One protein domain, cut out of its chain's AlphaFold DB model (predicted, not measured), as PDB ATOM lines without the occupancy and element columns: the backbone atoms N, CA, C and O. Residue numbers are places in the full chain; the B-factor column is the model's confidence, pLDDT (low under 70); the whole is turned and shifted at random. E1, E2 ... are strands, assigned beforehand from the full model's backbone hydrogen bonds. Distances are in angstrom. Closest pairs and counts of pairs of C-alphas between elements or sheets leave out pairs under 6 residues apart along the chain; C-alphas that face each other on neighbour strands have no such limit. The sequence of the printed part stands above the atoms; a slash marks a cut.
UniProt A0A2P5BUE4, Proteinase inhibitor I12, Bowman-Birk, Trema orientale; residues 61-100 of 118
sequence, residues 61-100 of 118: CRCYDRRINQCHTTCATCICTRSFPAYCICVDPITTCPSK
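Overview. This is residues 61 to 100 of the 118 residues of the protein "Proteinase inhibitor I12, Bowman-Birk" of Trema orientale (UniProt A0A2P5BUE4). There is little regular structure: a small hairpin of E2 and E3, with a long loop, residues 64 to 77, tied to E3 by a short pairing, and E1 towards the opposite end from the hairpin's turn. The 40 printed residues hold three named strands, E1, E2, E3 in chain order, with 10 residues in them, and no named helix; the class is all strand. The sheet E2 - E3 is antiparallel. The whole is elongated, 32 by 20 by 15 A, and only just compact, close to loose, with a radius of gyration of the C-alphas of 10.3 A.

Along the chain. E3, residues 87 to 90, is 10.5 A long and ends at C-alpha 90 (-19.038, -46.755, -4.844). E2, residues 78 to 80, is 6.6 A long. E1, residues 61 to 63, is 7.0 A long and begins at C-alpha 61 (-16.115, -43.830, -15.553).

Arrangement. The hairpin E2 and E3 is antiparallel at 159 degrees; N 79 and O 89, 2.9 A apart, are within hydrogen-bond range. Residues 67 to 68 pair antiparallel with 87 to 88 of E3. E1 pairs with no named strand; its closest C-alpha pair with E3 is Cys 63 and Cys 90, 6.9 A. E1 and E2 are apart.

Size, cuts and confidence. The C-alphas farthest apart, of Phe 84 and Thr 95, are 32.0 A apart. The printed part has no cut. The link E1 to E2 is long. No printed residue is under 70 in pLDDT.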
ATOM      1  N   CYS A  61     -16.567 -42.501 -15.945       93.62
ATOM      2  CA  CYS A  61     -16.115 -43.830 -15.553       93.62
ATOM      3  C   CYS A  61     -16.630 -44.199 -14.163       93.62
ATOM      4  O   CYS A  61     -16.934 -43.338 -13.340       93.62
ATOM      5  N   ARG A  62     -16.720 -45.494 -13.870       93.06
ATOM      6  CA  ARG A  62     -17.101 -46.013 -12.553       93.06
ATOM      7  C   ARG A  62     -16.232 -47.196 -12.181       93.06
ATOM      8  O   ARG A  62     -15.881 -48.014 -13.027       93.06
ATOM      9  N   CYS A  63     -15.924 -47.287 -10.893       93.19
ATOM     10  CA  CYS A  63     -15.284 -48.458 -10.320       93.19
ATOM     11  C   CYS A  63     -16.332 -49.394  -9.720       93.19
ATOM     12  O   CYS A  63     -17.121 -48.995  -8.869       93.19
ATOM     13  N   TYR A  64     -16.298 -50.655 -10.124       94.06
ATOM     14  CA  TYR A  64     -17.223 -51.700  -9.695       94.06
ATOM     15  C   TYR A  64     -16.622 -52.646  -8.654       94.06
ATOM     16  O   TYR A  64     -17.223 -53.673  -8.321       94.06
ATOM     17  N   ASP A  65     -15.446 -52.313  -8.128       92.69
ATOM     18  CA  ASP A  65     -14.831 -53.078  -7.055       92.69
ATOM     19  C   ASP A  65     -15.717 -53.075  -5.816       92.69
ATOM     20  O   ASP A  65     -16.167 -52.035  -5.324       92.69
ATOM     21  N   ARG A  66     -15.926 -54.274  -5.273       93.31
ATOM     22  CA  ARG A  66     -16.641 -54.444  -4.013       93.31
ATOM     23  C   ARG A  66     -15.661 -54.406  -2.858       93.31
ATOM     24  O   ARG A  66     -14.711 -55.182  -2.810       93.31
ATOM     25  N   ARG A  67     -15.944 -53.547  -1.886       91.31
ATOM     26  CA  ARG A  67     -15.203 -53.434  -0.630       91.31
ATOM     27  C   ARG A  67     -16.018 -54.019   0.512       91.31
ATOM     28  O   ARG A  67     -17.247 -53.969   0.513       91.31
ATOM     29  N   ILE A  68     -15.330 -54.609   1.480       93.44
ATOM     30  CA  ILE A  68     -15.973 -55.222   2.642       93.44
ATOM     31  C   ILE A  68     -16.311 -54.120   3.651       93.44
ATOM     32  O   ILE A  68     -15.444 -53.340   4.040       93.44
ATOM     33  N   ASN A  69     -17.571 -54.075   4.079       92.44
ATOM     34  CA  ASN A  69     -18.164 -53.193   5.091       92.44
ATOM     35  C   ASN A  69     -18.178 -51.680   4.802       92.44
ATOM     36  O   ASN A  69     -19.030 -50.995   5.362       92.44
ATOM     37  N   GLN A  70     -17.292 -51.143   3.956       91.75
ATOM     38  CA  GLN A  70     -17.211 -49.700   3.691       91.75
ATOM     39  C   GLN A  70     -16.615 -49.362   2.317       91.75
ATOM     40  O   GLN A  70     -15.793 -50.109   1.787       91.75
ATOM     41  N   CYS A  71     -16.986 -48.204   1.767       91.94
ATOM     42  CA  CYS A  71     -16.344 -47.618   0.585       91.94
ATOM     43  C   CYS A  71     -15.092 -46.799   0.957       91.94
ATOM     44  O   CYS A  71     -14.757 -46.637   2.131       91.94
ATOM     45  N   HIS A  72     -14.382 -46.284  -0.053       85.31
ATOM     46  CA  HIS A  72     -13.309 -45.307   0.164       85.31
ATOM     47  C   HIS A  72     -13.872 -43.980   0.700       85.31
ATOM     48  O   HIS A  72     -15.027 -43.640   0.458       85.31
ATOM     49  N   THR A  73     -13.046 -43.220   1.421       84.81
ATOM     50  CA  THR A  73     -13.459 -41.992   2.128       84.81
ATOM     51  C   THR A  73     -13.932 -40.870   1.207       84.81
ATOM     52  O   THR A  73     -14.700 -40.017   1.635       84.81
ATOM     53  N   THR A  74     -13.486 -40.866  -0.047       84.75
ATOM     54  CA  THR A  74     -13.898 -39.890  -1.066       84.75
ATOM     55  C   THR A  74     -15.178 -40.284  -1.808       84.75
ATOM     56  O   THR A  74     -15.618 -39.531  -2.668       84.75
ATOM     57  N   CYS A  75     -15.773 -41.442  -1.497       90.94
ATOM     58  CA  CYS A  75     -17.041 -41.867  -2.080       90.94
ATOM     59  C   CYS A  75     -18.200 -41.114  -1.413       90.94
ATOM     60  O   CYS A  75     -18.487 -41.329  -0.234       90.94
ATOM     61  N   ALA A  76     -18.880 -40.261  -2.167       92.06
ATOM     62  CA  ALA A  76     -20.128 -39.620  -1.786       92.06
ATOM     63  C   ALA A  76     -21.295 -40.618  -1.757       92.06
ATOM     64  O   ALA A  76     -22.089 -40.600  -0.812       92.06
ATOM     65  N   THR A  77     -21.389 -41.517  -2.744       94.56
ATOM     66  CA  THR A  77     -22.512 -42.464  -2.866       94.56
ATOM     67  C   THR A  77     -22.056 -43.914  -2.712       94.56
ATOM     68  O   THR A  77     -21.714 -44.598  -3.680       94.56
ATOM     69  N   CYS A  78     -22.096 -44.414  -1.474       95.25
ATOM     70  CA  CYS A  78     -21.749 -45.795  -1.138       95.25
ATOM     71  C   CYS A  78     -23.000 -46.669  -0.962       95.25
ATOM     72  O   CYS A  78     -23.849 -46.391  -0.114       95.25
ATOM     73  N   ILE A  79     -23.101 -47.755  -1.732       97.06
ATOM     74  CA  ILE A  79     -24.214 -48.712  -1.664       97.06
ATOM     75  C   ILE A  79     -23.699 -50.037  -1.112       97.06
ATOM     76  O   ILE A  79     -22.766 -50.605  -1.666       97.06
ATOM     77  N   CYS A  80     -24.337 -50.560  -0.062       97.25
ATOM     78  CA  CYS A  80     -23.947 -51.817   0.580       97.25
ATOM     79  C   CYS A  80     -25.085 -52.844   0.604       97.25
ATOM     80  O   CYS A  80     -26.259 -52.496   0.763       97.25
ATOM     81  N   THR A  81     -24.737 -54.130   0.511       97.44
ATOM     82  CA  THR A  81     -25.672 -55.225   0.803       97.44
ATOM     83  C   THR A  81     -26.079 -55.216   2.277       97.44
ATOM     84  O   THR A  81     -25.322 -54.805   3.153       97.44
ATOM     85  N   ARG A  82     -27.274 -55.732   2.582       96.69
ATOM     86  CA  ARG A  82     -27.767 -55.902   3.962       96.69
ATOM     87  C   ARG A  82     -27.355 -57.255   4.571       96.69
ATOM     88  O   ARG A  82     -28.155 -57.896   5.243       96.69
ATOM     89  N   SER A  83     -26.139 -57.716   4.274       95.81
ATOM     90  CA  SER A  83     -25.569 -58.993   4.738       95.81
ATOM     91  C   SER A  83     -24.451 -58.775   5.763       95.81
ATOM     92  O   SER A  83     -23.989 -57.650   5.940       95.81
ATOM     93  N   PHE A  84     -23.989 -59.852   6.410       93.19
ATOM     94  CA  PHE A  84     -22.771 -59.844   7.223       93.19
ATOM     95  C   PHE A  84     -21.763 -60.881   6.680       93.19
ATOM     96  O   PHE A  84     -22.077 -62.072   6.705       93.19
ATOM     97  N   PRO A  85     -20.582 -60.457   6.183       93.75
ATOM     98  CA  PRO A  85     -20.172 -59.063   6.002       93.75
ATOM     99  C   PRO A  85     -21.006 -58.342   4.929       93.75
ATOM    100  O   PRO A  85     -21.633 -58.972   4.069       93.75
ATOM    101  N   ALA A  86     -21.020 -57.011   4.987       96.12
ATOM    102  CA  ALA A  86     -21.630 -56.203   3.939       96.12
ATOM    103  C   ALA A  86     -20.644 -56.054   2.777       96.12
ATOM    104  O   ALA A  86     -19.448 -55.847   2.988       96.12
ATOM    105  N   TYR A  87     -21.140 -56.135   1.549       96.00
ATOM    106  CA  TYR A  87     -20.366 -55.839   0.349       96.00
ATOM    107  C   TYR A  87     -20.829 -54.499  -0.197       96.00
ATOM    108  O   TYR A  87     -22.010 -54.333  -0.509       96.00
ATOM    109  N   CYS A  88     -19.903 -53.554  -0.287       95.94
ATOM    110  CA  CYS A  88     -20.161 -52.169  -0.643       95.94
ATOM    111  C   CYS A  88     -19.520 -51.807  -1.982       95.94
ATOM    112  O   CYS A  88     -18.425 -52.272  -2.288       95.94
ATOM    113  N   ILE A  89     -20.184 -50.957  -2.756       95.12
ATOM    114  CA  ILE A  89     -19.722 -50.417  -4.037       95.12
ATOM    115  C   ILE A  89     -19.889 -48.895  -4.026       95.12
ATOM    116  O   ILE A  89     -20.889 -48.382  -3.517       95.12
ATOM    117  N   CYS A  90     -18.908 -48.182  -4.579       94.44
ATOM    118  CA  CYS A  90     -19.038 -46.755  -4.844       94.44
ATOM    119  C   CYS A  90     -19.627 -46.550  -6.238       94.44
ATOM    120  O   CYS A  90     -19.132 -47.142  -7.192       94.44
ATOM    121  N   VAL A  91     -20.672 -45.734  -6.369       94.25
ATOM    122  CA  VAL A  91     -21.334 -45.503  -7.673       94.25
ATOM    123  C   VAL A  91     -21.071 -44.121  -8.261       94.25
ATOM    124  O   VAL A  91     -21.639 -43.779  -9.304       94.25
ATOM    125  N   ASP A  92     -20.220 -43.340  -7.599       92.06
ATOM    126  CA  ASP A  92     -19.851 -42.010  -8.058       92.06
ATOM    127  C   ASP A  92     -19.071 -42.081  -9.377       92.06
ATOM    128  O   ASP A  92     -18.219 -42.962  -9.548       92.06
ATOM    129  N   PRO A  93     -19.343 -41.156 -10.312       91.81
ATOM    130  CA  PRO A  93     -18.567 -41.054 -11.530       91.81
ATOM    131  C   PRO A  93     -17.168 -40.507 -11.229       91.81
ATOM    132  O   PRO A  93     -16.979 -39.603 -10.414       91.81
ATOM    133  N   ILE A  94     -16.189 -41.043 -11.939       91.50
ATOM    134  CA  ILE A  94     -14.796 -40.609 -11.968       91.50
ATOM    135  C   ILE A  94     -14.416 -40.314 -13.418       91.50
ATOM    136  O   ILE A  94     -14.876 -40.985 -14.333       91.50
ATOM    137  N   THR A  95     -13.556 -39.329 -13.647       91.81
ATOM    138  CA  THR A  95     -13.130 -38.955 -15.009       91.81
ATOM    139  C   THR A  95     -12.021 -39.849 -15.551       91.81
ATOM    140  O   THR A  95     -11.740 -39.856 -16.741       91.81
ATOM    141  N   THR A  96     -11.306 -40.559 -14.680       89.88
ATOM    142  CA  THR A  96     -10.189 -41.415 -15.081       89.88
ATOM    143  C   THR A  96     -10.138 -42.634 -14.184       89.88
ATOM    144  O   THR A  96     -10.166 -42.509 -12.958       89.88
ATOM    145  N   CYS A  97     -10.043 -43.812 -14.801       90.88
ATOM    146  CA  CYS A  97      -9.869 -45.061 -14.080       90.88
ATOM    147  C   CYS A  97      -8.541 -45.061 -13.303       90.88
ATOM    148  O   CYS A  97      -7.489 -44.823 -13.906       90.88
ATOM    149  N   PRO A  98      -8.563 -45.349 -11.991       90.06
ATOM    150  CA  PRO A  98      -7.346 -45.517 -11.217       90.06
ATOM    151  C   PRO A  98      -6.539 -46.730 -11.679       90.06
ATOM    152  O   PRO A  98      -7.027 -47.594 -12.413       90.06
ATOM    153  N   SER A  99      -5.301 -46.818 -11.200       91.00
ATOM    154  CA  SER A  99      -4.477 -48.010 -11.380       91.00
ATOM    155  C   SER A  99      -5.124 -49.239 -10.733       91.00
ATOM    156  O   SER A  99      -5.895 -49.140  -9.775       91.00
ATOM    157  N   LYS A 100      -4.785 -50.419 -11.266       90.50
ATOM    158  CA  LYS A 100      -5.169 -51.707 -10.675       90.50
ATOM    159  C   LYS A 100      -4.645 -51.815  -9.246       90.50
ATOM    160  O   LYS A 100      -3.571 -51.295  -8.930       90.50
TER     161      LYS A 100